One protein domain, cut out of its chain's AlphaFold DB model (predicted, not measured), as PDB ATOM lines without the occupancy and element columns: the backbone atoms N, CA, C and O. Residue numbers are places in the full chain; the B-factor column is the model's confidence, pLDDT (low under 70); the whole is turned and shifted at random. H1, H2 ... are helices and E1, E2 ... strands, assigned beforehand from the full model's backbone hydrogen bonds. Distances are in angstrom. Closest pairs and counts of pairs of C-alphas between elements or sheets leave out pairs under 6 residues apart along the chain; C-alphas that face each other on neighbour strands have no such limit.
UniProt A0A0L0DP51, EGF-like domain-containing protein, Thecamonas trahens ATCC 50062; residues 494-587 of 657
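AT A GLANCE: This is residues 494 to 587 of the 657 residues of the protein "EGF-like domain-containing protein" of Thecamonas trahens ATCC 50062 (UniProt A0A0L0DP51). Two helices, H2 and H3, cover one face of a small, twisted antiparallel sheet of three strands in two layers, set about perpendicular to each other. The short H4 packs on H2, H1 only grazes the sheet, and residues 567 to 581 loop from H3 to H4. The printed part has 94 residues, with four named helices and three named strands, H1 E1 H2 E2 E3 H3 H4; the sheet runs E1 E3 E2, and the class is mixed. It is compact, with a radius of gyration of the C-alphas of 12.8 A and spans of 32 by 30 by 23 A.

HOW THE PARTS SIT: H1, residues 494 to 499, grazes the sheet with residues 496 to 499. E1, residues 500 to 504, is antiparallel to E3, residues 542 to 547; N 501 and O 545, 2.8 A apart, are within hydrogen-bond range. E3 forms a hairpin with E2, residues 529 to 533; N 532 and O 544 are 2.8 A apart. H2, residues 511 to 522, makes E1, H2, E2 a split strand-helix-strand unit, E3 between its strands, with a right-handed crossover. H2 touches H3, residues 555 to 566, at 87 degrees, with residues 521 to 522 alone; the closest C-alphas, Leu 522 and Leu 562, are 6.9 A apart. H4, residues 582 to 585, touches H2; the closest C-alphas, Ala 517 and Glu 582, are 5.1 A apart. Every O i to N i+4 pair is within range in H2 and H3; H1 has 0 of 2, but 2 of 3 O i to N i+3 pairs; H4 is too short for an O i to N i+4 pair.

IN THESE COORDINATES: H1 begins at C-alpha 494 (-43.116, 16.466, 6.045), and H4 ends at C-alpha 585 (-22.606, 40.943, -0.303). H2 is 16.8 A long, H3 16.4 A and E3 16.0 A.

THE WHOLE: The C-alphas of Ala 494 and Gly 578, the two farthest apart, are 40.5 A apart. The printed part has no cut; the link from H3 to H4 is long. pLDDT is under 70 at residues 494 to 500, 536 to 540, 575 to 580 and 587.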
ATOM      1  N   ALA A 494     -43.299  17.013   7.392       64.25
ATOM      2  CA  ALA A 494     -43.116  16.466   6.045       64.25
ATOM      3  C   ALA A 494     -43.334  17.513   4.938       64.25
ATOM      4  O   ALA A 494     -42.673  17.464   3.901       64.25
ATOM      5  N   ASP A 495     -44.223  18.486   5.158       62.69
ATOM      6  CA  ASP A 495     -44.440  19.591   4.216       62.69
ATOM      7  C   ASP A 495     -43.293  20.609   4.290       62.69
ATOM      8  O   ASP A 495     -42.927  21.233   3.291       62.69
ATOM      9  N   ALA A 496     -42.659  20.733   5.453       59.59
ATOM     10  CA  ALA A 496     -41.567  21.663   5.678       59.59
ATOM     11  C   ALA A 496     -40.233  21.251   5.020       59.59
ATOM     12  O   ALA A 496     -39.411  22.112   4.692       59.59
ATOM     13  N   GLU A 497     -40.030  19.958   4.734       57.38
ATOM     14  CA  GLU A 497     -38.902  19.488   3.911       57.38
ATOM     15  C   GLU A 497     -38.936  20.097   2.496       57.38
ATOM     16  O   GLU A 497     -37.887  20.432   1.944       57.38
ATOM     17  N   SER A 498     -40.129  20.352   1.942       57.47
ATOM     18  CA  SER A 498     -40.308  20.961   0.611       57.47
ATOM     19  C   SER A 498     -40.014  22.471   0.550       57.47
ATOM     20  O   SER A 498     -39.932  23.047  -0.535       57.47
ATOM     21  N   LEU A 499     -39.833  23.108   1.712       61.38
ATOM     22  CA  LEU A 499     -39.591  24.547   1.873       61.38
ATOM     23  C   LEU A 499     -38.131  24.878   2.208       61.38
ATOM     24  O   LEU A 499     -37.785  26.038   2.442       61.38
ATOM     25  N   THR A 500     -37.272  23.862   2.253       68.69
ATOM     26  CA  THR A 500     -35.873  24.009   2.647       68.69
ATOM     27  C   THR A 500     -35.021  24.475   1.467       68.69
ATOM     28  O   THR A 500     -35.011  23.863   0.400       68.69
ATOM     29  N   VAL A 501     -34.286  25.564   1.673       75.19
ATOM     30  CA  VAL A 501     -33.345  26.158   0.726       75.19
ATOM     31  C   VAL A 501     -31.929  25.952   1.255       75.19
ATOM     32  O   VAL A 501     -31.640  26.207   2.425       75.19
ATOM     33  N   VAL A 502     -31.040  25.496   0.374       79.19
ATOM     34  CA  VAL A 502     -29.603  25.400   0.643       79.19
ATOM     35  C   VAL A 502     -28.905  26.466  -0.188       79.19
ATOM     36  O   VAL A 502     -29.021  26.470  -1.413       79.19
ATOM     37  N   LEU A 503     -28.209  27.383   0.482       79.12
ATOM     38  CA  LEU A 503     -27.422  28.433  -0.158       79.12
ATOM     39  C   LEU A 503     -25.939  28.207   0.089       79.12
ATOM     40  O   LEU A 503     -25.520  28.121   1.240       79.12
ATOM     41  N   GLU A 504     -25.155  28.164  -0.986       75.38
ATOM     42  CA  GLU A 504     -23.693  28.196  -0.916       75.38
ATOM     43  C   GLU A 504     -23.216  29.652  -0.878       75.38
ATOM     44  O   GLU A 504     -23.580  30.465  -1.733       75.38
ATOM     45  N   LEU A 505     -22.404  29.986   0.120       75.00
ATOM     46  CA  LEU A 505     -21.825  31.310   0.307       75.00
ATOM     47  C   LEU A 505     -20.359  31.284  -0.137       75.00
ATOM     48  O   LEU A 505     -19.619  30.362   0.181       75.00
ATOM     49  N   SER A 506     -19.905  32.313  -0.859       70.31
ATOM     50  CA  SER A 506     -18.473  32.481  -1.184       70.31
ATOM     51  C   SER A 506     -17.710  33.332  -0.159       70.31
ATOM     52  O   SER A 506     -16.526  33.622  -0.342       70.31
ATOM     53  N   LYS A 507     -18.386  33.754   0.918       75.62
ATOM     54  CA  LYS A 507     -17.820  34.512   2.039       75.62
ATOM     55  C   LYS A 507     -18.187  33.855   3.377       75.62
ATOM     56  O   LYS A 507     -19.218  33.188   3.441       75.62
ATOM     57  N   PRO A 508     -17.408  34.103   4.451       75.69
ATOM     58  CA  PRO A 508     -17.681  33.540   5.771       75.69
ATOM     59  C   PRO A 508     -19.084  33.886   6.279       75.69
ATOM     60  O   PRO A 508     -19.507  35.046   6.221       75.69
ATOM     61  N   TYR A 509     -19.782  32.885   6.808       79.75
ATOM     62  CA  TYR A 509     -21.135  33.040   7.331       79.75
ATOM     63  C   TYR A 509     -21.181  33.920   8.587       79.75
ATOM     64  O   TYR A 509     -20.436  33.726   9.547       79.75
ATOM     65  N   ASN A 510     -22.119  34.867   8.600       82.38
ATOM     66  CA  ASN A 510     -22.517  35.618   9.786       82.38
ATOM     67  C   ASN A 510     -24.046  35.601   9.873       82.38
ATOM     68  O   ASN A 510     -24.716  36.121   8.980       82.38
ATOM     69  N   ARG A 511     -24.589  35.016  10.949       83.25
ATOM     70  CA  ARG A 511     -26.030  34.769  11.120       83.25
ATOM     71  C   ARG A 511     -26.886  36.021  10.943       83.25
ATOM     72  O   ARG A 511     -27.854  35.988  10.192       83.25
ATOM     73  N   SER A 512     -26.535  37.119  11.608       82.38
ATOM     74  CA  SER A 512     -27.322  38.356  11.550       82.38
ATOM     75  C   SER A 512     -27.263  39.004  10.166       82.38
ATOM     76  O   SER A 512     -28.278  39.465   9.663       82.38
ATOM     77  N   VAL A 513     -26.095  38.987   9.516       82.69
ATOM     78  CA  VAL A 513     -25.939  39.529   8.154       82.69
ATOM     79  C   VAL A 513     -26.694  38.670   7.132       82.69
ATOM     80  O   VAL A 513     -27.296  39.201   6.203       82.69
ATOM     81  N   PHE A 514     -26.699  37.349   7.317       85.50
ATOM     82  CA  PHE A 514     -27.416  36.405   6.464       85.50
ATOM     83  C   PHE A 514     -28.938  36.580   6.551       85.50
ATOM     84  O   PHE A 514     -29.596  36.711   5.519       85.50
ATOM     85  N   LEU A 515     -29.489  36.609   7.771       84.81
ATOM     86  CA  LEU A 515     -30.927  36.785   7.989       84.81
ATOM     87  C   LEU A 515     -31.409  38.118   7.412       84.81
ATOM     88  O   LEU A 515     -32.377  38.124   6.655       84.81
ATOM     89  N   ALA A 516     -30.671  39.204   7.661       84.31
ATOM     90  CA  ALA A 516     -30.982  40.520   7.115       84.31
ATOM     91  C   ALA A 516     -30.965  40.537   5.577       84.31
ATOM     92  O   ALA A 516     -31.864  41.106   4.962       84.31
ATOM     93  N   ALA A 517     -29.985  39.889   4.938       84.06
ATOM     94  CA  ALA A 517     -29.879  39.855   3.478       84.06
ATOM     95  C   ALA A 517     -31.047  39.101   2.817       84.06
ATOM     96  O   ALA A 517     -31.617  39.579   1.836       84.06
ATOM     97  N   VAL A 518     -31.434  37.941   3.361       86.62
ATOM     98  CA  VAL A 518     -32.550  37.142   2.823       86.62
ATOM     99  C   VAL A 518     -33.904  37.802   3.115       86.62
ATOM    100  O   VAL A 518     -34.767  37.847   2.237       86.62
ATOM    101  N   ALA A 519     -34.078  38.365   4.314       86.69
ATOM    102  CA  ALA A 519     -35.275  39.111   4.695       86.69
ATOM    103  C   ALA A 519     -35.471  40.361   3.821       86.69
ATOM    104  O   ALA A 519     -36.574  40.616   3.332       86.69
ATOM    105  N   TYR A 520     -34.388  41.097   3.551       86.81
ATOM    106  CA  TYR A 520     -34.400  42.274   2.686       86.81
ATOM    107  C   TYR A 520     -34.771  41.940   1.236       86.81
ATOM    108  O   TYR A 520     -35.550  42.674   0.618       86.81
ATOM    109  N   GLU A 521     -34.252  40.835   0.693       85.81
ATOM    110  CA  GLU A 521     -34.555  40.414  -0.678       85.81
ATOM    111  C   GLU A 521     -36.042  40.072  -0.859       85.81
ATOM    112  O   GLU A 521     -36.649  40.425  -1.871       85.81
ATOM    113  N   LEU A 522     -36.644  39.411   0.133       86.25
ATOM    114  CA  LEU A 522     -38.030  38.933   0.070       86.25
ATOM    115  C   LEU A 522     -39.068  39.903   0.639       86.25
ATOM    116  O   LEU A 522     -40.272  39.655   0.479       86.25
ATOM    117  N   ASP A 523     -38.611  40.999   1.250       87.00
ATOM    118  CA  ASP A 523     -39.436  41.996   1.939       87.00
ATOM    119  C   ASP A 523     -40.265  41.360   3.074       87.00
ATOM    120  O   ASP A 523     -41.488  41.494   3.128       87.00
ATOM    121  N   ILE A 524     -39.594  40.593   3.943       86.31
ATOM    122  CA  ILE A 524     -40.198  39.855   5.067       86.31
ATOM    123  C   ILE A 524     -39.479  40.135   6.392       86.31
ATOM    124  O   ILE A 524     -38.371  40.664   6.400       86.31
ATOM    125  N   ASP A 525     -40.103  39.764   7.511       83.69
ATOM    126  CA  ASP A 525     -39.482  39.824   8.838       83.69
ATOM    127  C   ASP A 525     -38.479  38.668   9.038       83.69
ATOM    128  O   ASP A 525     -38.713  37.547   8.578       83.69
ATOM    129  N   GLU A 526     -37.369  38.914   9.742       83.00
ATOM    130  CA  GLU A 526     -36.333  37.900  10.007       83.00
ATOM    131  C   GLU A 526     -36.867  36.696  10.805       83.00
ATOM    132  O   GLU A 526     -36.363  35.584  10.644       83.00
ATOM    133  N   SER A 527     -37.917  36.884  11.619       79.62
ATOM    134  CA  SER A 527     -38.583  35.803  12.364       79.62
ATOM    135  C   SER A 527     -39.248  34.753  11.465       79.62
ATOM    136  O   SER A 527     -39.515  33.640  11.919       79.62
ATOM    137  N   CYS A 528     -39.456  35.068  10.183       81.88
ATOM    138  CA  CYS A 528     -40.006  34.156   9.183       81.88
ATOM    139  C   CYS A 528     -38.948  33.237   8.540       81.88
ATOM    140  O   CYS A 528     -39.279  32.418   7.677       81.88
ATOM    141  N   ILE A 529     -37.675  33.357   8.934       82.38
ATOM    142  CA  ILE A 529     -36.564  32.555   8.414       82.38
ATOM    143  C   ILE A 529     -36.040  31.636   9.522       82.38
ATOM    144  O   ILE A 529     -35.528  32.083  10.548       82.38
ATOM    145  N   VAL A 530     -36.110  30.326   9.292       80.88
ATOM    146  CA  VAL A 530     -35.669  29.311  10.256       80.88
ATOM    147  C   VAL A 530     -34.401  28.635   9.746       80.88
ATOM    148  O   VAL A 530     -34.441  27.854   8.796       80.88
ATOM    149  N   ILE A 531     -33.261  28.907  10.385       80.44
ATOM    150  CA  ILE A 531     -31.991  28.231  10.076       80.44
ATOM    151  C   ILE A 531     -32.045  26.795  10.604       80.44
ATOM    152  O   ILE A 531     -32.218  26.577  11.803       80.44
ATOM    153  N   LYS A 532     -31.886  25.822   9.704       74.06
ATOM    154  CA  LYS A 532     -31.884  24.383  10.007       74.06
ATOM    155  C   LYS A 532     -30.504  23.864  10.366       74.06
ATOM    156  O   LYS A 532     -30.383  23.033  11.260       74.06
ATOM    157  N   ALA A 533     -29.481  24.357   9.679       72.50
ATOM    158  CA  ALA A 533     -28.095  24.024   9.958       72.50
ATOM    159  C   ALA A 533     -27.210  25.230   9.643       72.50
ATOM    160  O   ALA A 533     -27.288  25.799   8.551       72.50
ATOM    161  N   GLU A 534     -26.385  25.609  10.615       75.69
ATOM    162  CA  GLU A 534     -25.301  26.563  10.397       75.69
ATOM    163  C   GLU A 534     -24.111  25.856   9.732       75.69
ATOM    164  O   GLU A 534     -23.908  24.658   9.960       75.69
ATOM    165  N   PRO A 535     -23.333  26.569   8.900       71.38
ATOM    166  CA  PRO A 535     -22.189  25.980   8.227       71.38
ATOM    167  C   PRO A 535     -21.105  25.583   9.246       71.38
ATOM    168  O   PRO A 535     -20.821  26.346  10.173       71.38
ATOM    169  N   PRO A 536     -20.494  24.393   9.102       63.78
ATOM    170  CA  PRO A 536     -19.399  23.959   9.964       63.78
ATOM    171  C   PRO A 536     -18.132  24.801   9.716       63.78
ATOM    172  O   PRO A 536     -17.873  25.206   8.589       63.78
ATOM    173  N   GLU A 537     -17.310  25.027  10.752       60.12
ATOM    174  CA  GLU A 537     -16.129  25.928  10.742       60.12
ATOM    175  C   GLU A 537     -15.003  25.569   9.722       60.12
ATOM    176  O   GLU A 537     -13.957  26.217   9.705       60.12
ATOM    177  N   ASN A 538     -15.178  24.553   8.864       50.03
ATOM    178  CA  ASN A 538     -14.339  24.225   7.695       50.03
ATOM    179  C   ASN A 538     -15.137  23.335   6.702       50.03
ATOM    180  O   ASN A 538     -15.946  22.527   7.152       50.03
ATOM    181  N   PRO A 539     -14.890  23.423   5.377       53.66
ATOM    182  CA  PRO A 539     -15.896  23.600   4.307       53.66
ATOM    183  C   PRO A 539     -16.934  22.461   4.159       53.66
ATOM    184  O   PRO A 539     -16.611  21.317   4.488       53.66
ATOM    185  N   PRO A 540     -18.136  22.712   3.568       53.41
ATOM    186  CA  PRO A 540     -18.513  23.868   2.737       53.41
ATOM    187  C   PRO A 540     -19.410  24.911   3.437       53.41
ATOM    188  O   PRO A 540     -20.199  24.582   4.320       53.41
ATOM    189  N   ASP A 541     -19.311  26.169   2.982       70.81
ATOM    190  CA  ASP A 541     -20.081  27.347   3.424       70.81
ATOM    191  C   ASP A 541     -21.546  27.293   2.939       70.81
ATOM    192  O   ASP A 541     -22.040  28.177   2.241       70.81
ATOM    193  N   THR A 542     -22.248  26.210   3.273       73.56
ATOM    194  CA  THR A 542     -23.658  26.015   2.932       73.56
ATOM    195  C   THR A 542     -24.550  26.319   4.124       73.56
ATOM    196  O   THR A 542     -24.431  25.672   5.165       73.56
ATOM    197  N   VAL A 543     -25.490  27.246   3.963       77.19
ATOM    198  CA  VAL A 543     -26.539  27.505   4.956       77.19
ATOM    199  C   VAL A 543     -27.806  26.792   4.516       77.19
ATOM    200  O   VAL A 543     -28.311  27.037   3.420       77.19
ATOM    201  N   THR A 544     -28.328  25.922   5.379       80.19
ATOM    202  CA  THR A 544     -29.629  25.277   5.162       80.19
ATOM    203  C   THR A 544     -30.668  25.983   6.015       80.19
ATOM    204  O   THR A 544     -30.536  26.044   7.240       80.19
ATOM    205  N   PHE A 545     -31.706  26.521   5.387       82.44
ATOM    206  CA  PHE A 545     -32.757  27.273   6.064       82.44
ATOM    207  C   PHE A 545     -34.102  27.062   5.374       82.44
ATOM    208  O   PHE A 545     -34.173  26.631   4.229       82.44
ATOM    209  N   THR A 546     -35.179  27.374   6.075       77.19
ATOM    210  CA  THR A 546     -36.543  27.275   5.563       77.19
ATOM    211  C   THR A 546     -37.238  28.617   5.742       77.19
ATOM    212  O   THR A 546     -37.006  29.303   6.738       77.19
ATOM    213  N   ILE A 547     -38.098  28.983   4.792       80.88
ATOM    214  CA  ILE A 547     -38.939  30.179   4.898       80.88
ATOM    215  C   ILE A 547     -40.367  29.733   5.204       80.88
ATOM    216  O   ILE A 547     -40.958  28.973   4.434       80.88
ATOM    217  N   ILE A 548     -40.897  30.190   6.337       78.75
ATOM    218  CA  ILE A 548     -42.283  29.933   6.747       78.75
ATOM    219  C   ILE A 548     -43.223  31.016   6.214       78.75
ATOM    220  O   ILE A 548     -42.786  32.026   5.659       78.75
ATOM    221  N   ASP A 549     -44.526  30.794   6.366       78.19
ATOM    222  CA  ASP A 549     -45.540  31.801   6.064       78.19
ATOM    223  C   ASP A 549     -45.256  33.095   6.847       78.19
ATOM    224  O   ASP A 549     -45.019  33.069   8.054       78.19
ATOM    225  N   CYS A 550     -45.270  34.228   6.145       79.19
ATOM    226  CA  CYS A 550     -44.923  35.530   6.699       79.19
ATOM    227  C   CYS A 550     -45.991  36.564   6.331       79.19
ATOM    228  O   CYS A 550     -46.142  36.953   5.167       79.19
ATOM    229  N   GLY A 551     -46.770  36.996   7.326       79.75
ATOM    230  CA  GLY A 551     -47.954  37.825   7.098       79.75
ATOM    231  C   GLY A 551     -48.944  37.125   6.160       79.75
ATOM    232  O   GLY A 551     -49.378  36.013   6.430       79.75
ATOM    233  N   ASN A 552     -49.270  37.759   5.030       79.69
ATOM    234  CA  ASN A 552     -50.171  37.197   4.013       79.69
ATOM    235  C   ASN A 552     -49.441  36.412   2.900       79.69
ATOM    236  O   ASN A 552     -50.063  36.041   1.902       79.69
ATOM    237  N   ARG A 553     -48.121  36.209   3.010       81.44
ATOM    238  CA  ARG A 553     -47.300  35.492   2.017       81.44
ATOM    239  C   ARG A 553     -47.043  34.069   2.510       81.44
ATOM    240  O   ARG A 553     -46.608  33.889   3.641       81.44
ATOM    241  N   THR A 554     -47.245  33.069   1.655       78.12
ATOM    242  CA  THR A 554     -46.991  31.667   2.019       78.12
ATOM    243  C   THR A 554     -45.527  31.285   1.781       78.12
ATOM    244  O   THR A 554     -44.926  31.725   0.796       78.12
ATOM    245  N   GLY A 555     -44.957  30.428   2.623       75.38
ATOM    246  CA  GLY A 555     -43.607  29.873   2.521       75.38
ATOM    247  C   GLY A 555     -43.276  29.343   1.120       75.38
ATOM    248  O   GLY A 555     -42.276  29.771   0.547       75.38
ATOM    249  N   PRO A 556     -44.133  28.524   0.469       73.69
ATOM    250  CA  PRO A 556     -43.892  28.077  -0.904       73.69
ATOM    251  C   PRO A 556     -43.775  29.223  -1.921       73.69
ATOM    252  O   PRO A 556     -43.006  29.129  -2.880       73.69
ATOM    253  N   SER A 557     -44.548  30.302  -1.742       77.38
ATOM    254  CA  SER A 557     -44.487  31.476  -2.623       77.38
ATOM    255  C   SER A 557     -43.193  32.265  -2.424       77.38
ATOM    256  O   SER A 557     -42.570  32.670  -3.404       77.38
ATOM    257  N   LEU A 558     -42.751  32.394  -1.171       84.44
ATOM    258  CA  LEU A 558     -41.513  33.061  -0.774       84.44
ATOM    259  C   LEU A 558     -40.274  32.306  -1.263       84.44
ATOM    260  O   LEU A 558     -39.377  32.902  -1.854       84.44
ATOM    261  N   VAL A 559     -40.254  30.982  -1.092       82.62
ATOM    262  CA  VAL A 559     -39.181  30.113  -1.595       82.62
ATOM    263  C   VAL A 559     -39.085  30.201  -3.118       82.62
ATOM    264  O   VAL A 559     -37.990  30.340  -3.658       82.62
ATOM    265  N   ARG A 560     -40.220  30.174  -3.832       78.62
ATOM    266  CA  ARG A 560     -40.232  30.308  -5.298       78.62
ATOM    267  C   ARG A 560     -39.672  31.653  -5.754       78.62
ATOM    268  O   ARG A 560     -38.888  31.690  -6.695       78.62
ATOM    269  N   GLU A 561     -40.052  32.732  -5.081       83.75
ATOM    270  CA  GLU A 561     -39.554  34.069  -5.384       83.75
ATOM    271  C   GLU A 561     -38.047  34.193  -5.142       83.75
ATOM    272  O   GLU A 561     -37.340  34.733  -5.994       83.75
ATOM    273  N   LEU A 562     -37.538  33.621  -4.045       84.00
ATOM    274  CA  LEU A 562     -36.101  33.570  -3.782       84.00
ATOM    275  C   LEU A 562     -35.363  32.791  -4.878       84.00
ATOM    276  O   LEU A 562     -34.346  33.248  -5.388       84.00
ATOM    277  N   VAL A 563     -35.891  31.638  -5.294       80.31
ATOM    278  CA  VAL A 563     -35.311  30.835  -6.382       80.31
ATOM    279  C   VAL A 563     -35.316  31.593  -7.712       80.31
ATOM    280  O   VAL A 563     -34.342  31.516  -8.463       80.31
ATOM    281  N   ASP A 564     -36.369  32.351  -8.021       78.62
ATOM    282  CA  ASP A 564     -36.417  33.170  -9.235       78.62
ATOM    283  C   ASP A 564     -35.342  34.275  -9.224       78.62
ATOM    284  O   ASP A 564     -34.759  34.557 -10.273       78.62
ATOM    285  N   VAL A 565     -35.011  34.838  -8.055       80.19
ATOM    286  CA  VAL A 565     -33.878  35.768  -7.892       80.19
ATOM    287  C   VAL A 565     -32.539  35.049  -8.088       80.19
ATOM    288  O   VAL A 565     -31.727  35.459  -8.915       80.19
ATOM    289  N   LEU A 566     -32.323  33.928  -7.395       78.88
ATOM    290  CA  LEU A 566     -31.070  33.160  -7.453       78.88
ATOM    291  C   LEU A 566     -30.769  32.609  -8.855       78.88
ATOM    292  O   LEU A 566     -29.613  32.512  -9.260       78.88
ATOM    293  N   THR A 567     -31.806  32.270  -9.622       74.00
ATOM    294  CA  THR A 567     -31.677  31.752 -10.995       74.00
ATOM    295  C   THR A 567     -31.645  32.848 -12.064       74.00
ATOM    296  O   THR A 567     -31.554  32.537 -13.252       74.00
ATOM    297  N   GLY A 568     -31.710  34.126 -11.671       70.19
ATOM    298  CA  GLY A 568     -31.651  35.271 -12.584       70.19
ATOM    299  C   GLY A 568     -32.932  35.523 -13.386       70.19
ATOM    300  O   GLY A 568     -32.917  36.328 -14.319       70.19
ATOM    301  N   LYS A 569     -34.050  34.863 -13.046       74.38
ATOM    302  CA  LYS A 569     -35.375  35.131 -13.638       74.38
ATOM    303  C   LYS A 569     -35.987  36.432 -13.121       74.38
ATOM    304  O   LYS A 569     -36.755  37.069 -13.840       74.38
ATOM    305  N   LYS A 570     -35.643  36.823 -11.893       77.44
ATOM    306  CA  LYS A 570     -35.986  38.105 -11.277       77.44
ATOM    307  C   LYS A 570     -34.684  38.834 -10.911       77.44
ATOM    308  O   LYS A 570     -33.760  38.186 -10.426       77.44
ATOM    309  N   PRO A 571     -34.558  40.149 -11.164       76.00
ATOM    310  CA  PRO A 571     -33.390  40.897 -10.708       76.00
ATOM    311  C   PRO A 571     -33.369  40.955  -9.174       76.00
ATOM    312  O   PRO A 571     -34.420  41.150  -8.563       76.00
ATOM    313  N   ALA A 572     -32.180  40.810  -8.585       75.12
ATOM    314  CA  ALA A 572     -31.987  40.982  -7.148       75.12
ATOM    315  C   ALA A 572     -32.293  42.425  -6.723       75.12
ATOM    316  O   ALA A 572     -32.068  43.371  -7.493       75.12
ATOM    317  N   ARG A 573     -32.800  42.608  -5.503       79.19
ATOM    318  CA  ARG A 573     -33.134  43.928  -4.966       79.19
ATOM    319  C   ARG A 573     -31.845  44.757  -4.816       79.19
ATOM    320  O   ARG A 573     -30.882  44.288  -4.203       79.19
ATOM    321  N   PRO A 574     -31.779  45.976  -5.388       72.31
ATOM    322  CA  PRO A 574     -30.593  46.817  -5.265       72.31
ATOM    323  C   PRO A 574     -30.378  47.220  -3.806       72.31
ATOM    324  O   PRO A 574     -31.344  47.497  -3.094       72.31
ATOM    325  N   ALA A 575     -29.117  47.262  -3.371       67.00
ATOM    326  CA  ALA A 575     -28.775  47.689  -2.021       67.00
ATOM    327  C   ALA A 575     -29.129  49.171  -1.804       67.00
ATOM    328  O   ALA A 575     -29.129  49.982  -2.736       67.00
ATOM    329  N   VAL A 576     -29.389  49.539  -0.547       66.44
ATOM    330  CA  VAL A 576     -29.816  50.895  -0.146       66.44
ATOM    331  C   VAL A 576     -28.780  51.974  -0.508       66.44
ATOM    332  O   VAL A 576     -29.133  53.137  -0.688       66.44
ATOM    333  N   ASP A 577     -27.508  51.599  -0.659       64.19
ATOM    334  CA  ASP A 577     -26.393  52.495  -0.984       64.19
ATOM    335  C   ASP A 577     -25.972  52.491  -2.467       64.19
ATOM    336  O   ASP A 577     -24.984  53.132  -2.829       64.19
ATOM    337  N   GLY A 578     -26.719  51.801  -3.335       61.66
ATOM    338  CA  GLY A 578     -26.455  51.748  -4.776       61.66
ATOM    339  C   GLY A 578     -25.309  50.817  -5.198       61.66
ATOM    340  O   GLY A 578     -24.891  50.874  -6.353       61.66
ATOM    341  N   SER A 579     -24.804  49.973  -4.291       60.12
ATOM    342  CA  SER A 579     -23.870  48.879  -4.606       60.12
ATOM    343  C   SER A 579     -24.597  47.573  -5.000       60.12
ATOM    344  O   SER A 579     -25.829  47.533  -5.056       60.12
ATOM    345  N   ASP A 580     -23.844  46.506  -5.310       62.62
ATOM    346  CA  ASP A 580     -24.394  45.171  -5.617       62.62
ATOM    347  C   ASP A 580     -25.337  44.657  -4.500       62.62
ATOM    348  O   ASP A 580     -25.158  45.001  -3.332       62.62
ATOM    349  N   SER A 581     -26.334  43.827  -4.855       74.94
ATOM    350  CA  SER A 581     -27.398  43.316  -3.952       74.94
ATOM    351  C   SER A 581     -26.904  42.789  -2.591       74.94
ATOM    352  O   SER A 581     -25.799  42.247  -2.488       74.94
ATOM    353  N   GLU A 582     -27.751  42.851  -1.555       77.38
ATOM    354  CA  GLU A 582     -27.427  42.337  -0.208       77.38
ATOM    355  C   GLU A 582     -27.105  40.826  -0.215       77.38
ATOM    356  O   GLU A 582     -26.216  40.371   0.505       77.38
ATOM    357  N   LEU A 583     -27.723  40.051  -1.114       77.19
ATOM    358  CA  LEU A 583     -27.353  38.651  -1.359       77.19
ATOM    359  C   LEU A 583     -25.963  38.506  -2.013       77.19
ATOM    360  O   LEU A 583     -25.186  37.621  -1.656       77.19
ATOM    361  N   GLY A 584     -25.594  39.410  -2.923       71.62
ATOM    362  CA  GLY A 584     -24.241  39.474  -3.485       71.62
ATOM    363  C   GLY A 584     -23.175  39.813  -2.434       71.62
ATOM    364  O   GLY A 584     -22.049  39.309  -2.492       71.62
ATOM    365  N   ARG A 585     -23.524  40.599  -1.405       71.12
ATOM    366  CA  ARG A 585     -22.606  40.943  -0.303       71.12
ATOM    367  C   ARG A 585     -22.201  39.746   0.537       71.12
ATOM    368  O   ARG A 585     -21.037  39.704   0.936       71.12
ATOM    369  N   ILE A 586     -23.098  38.781   0.737       70.19
ATOM    370  CA  ILE A 586     -22.806  37.500   1.403       70.19
ATOM    371  C   ILE A 586     -22.212  36.449   0.449       70.19
ATOM    372  O   ILE A 586     -21.984  35.309   0.837       70.19
ATOM    373  N   GLY A 587     -21.886  36.842  -0.787       65.50
ATOM    374  CA  GLY A 587     -21.146  36.003  -1.723       65.50
ATOM    375  C   GLY A 587     -22.007  35.041  -2.542       65.50
ATOM    376  O   GLY A 587     -21.461  34.078  -3.081       65.50
TER     377      GLY A 587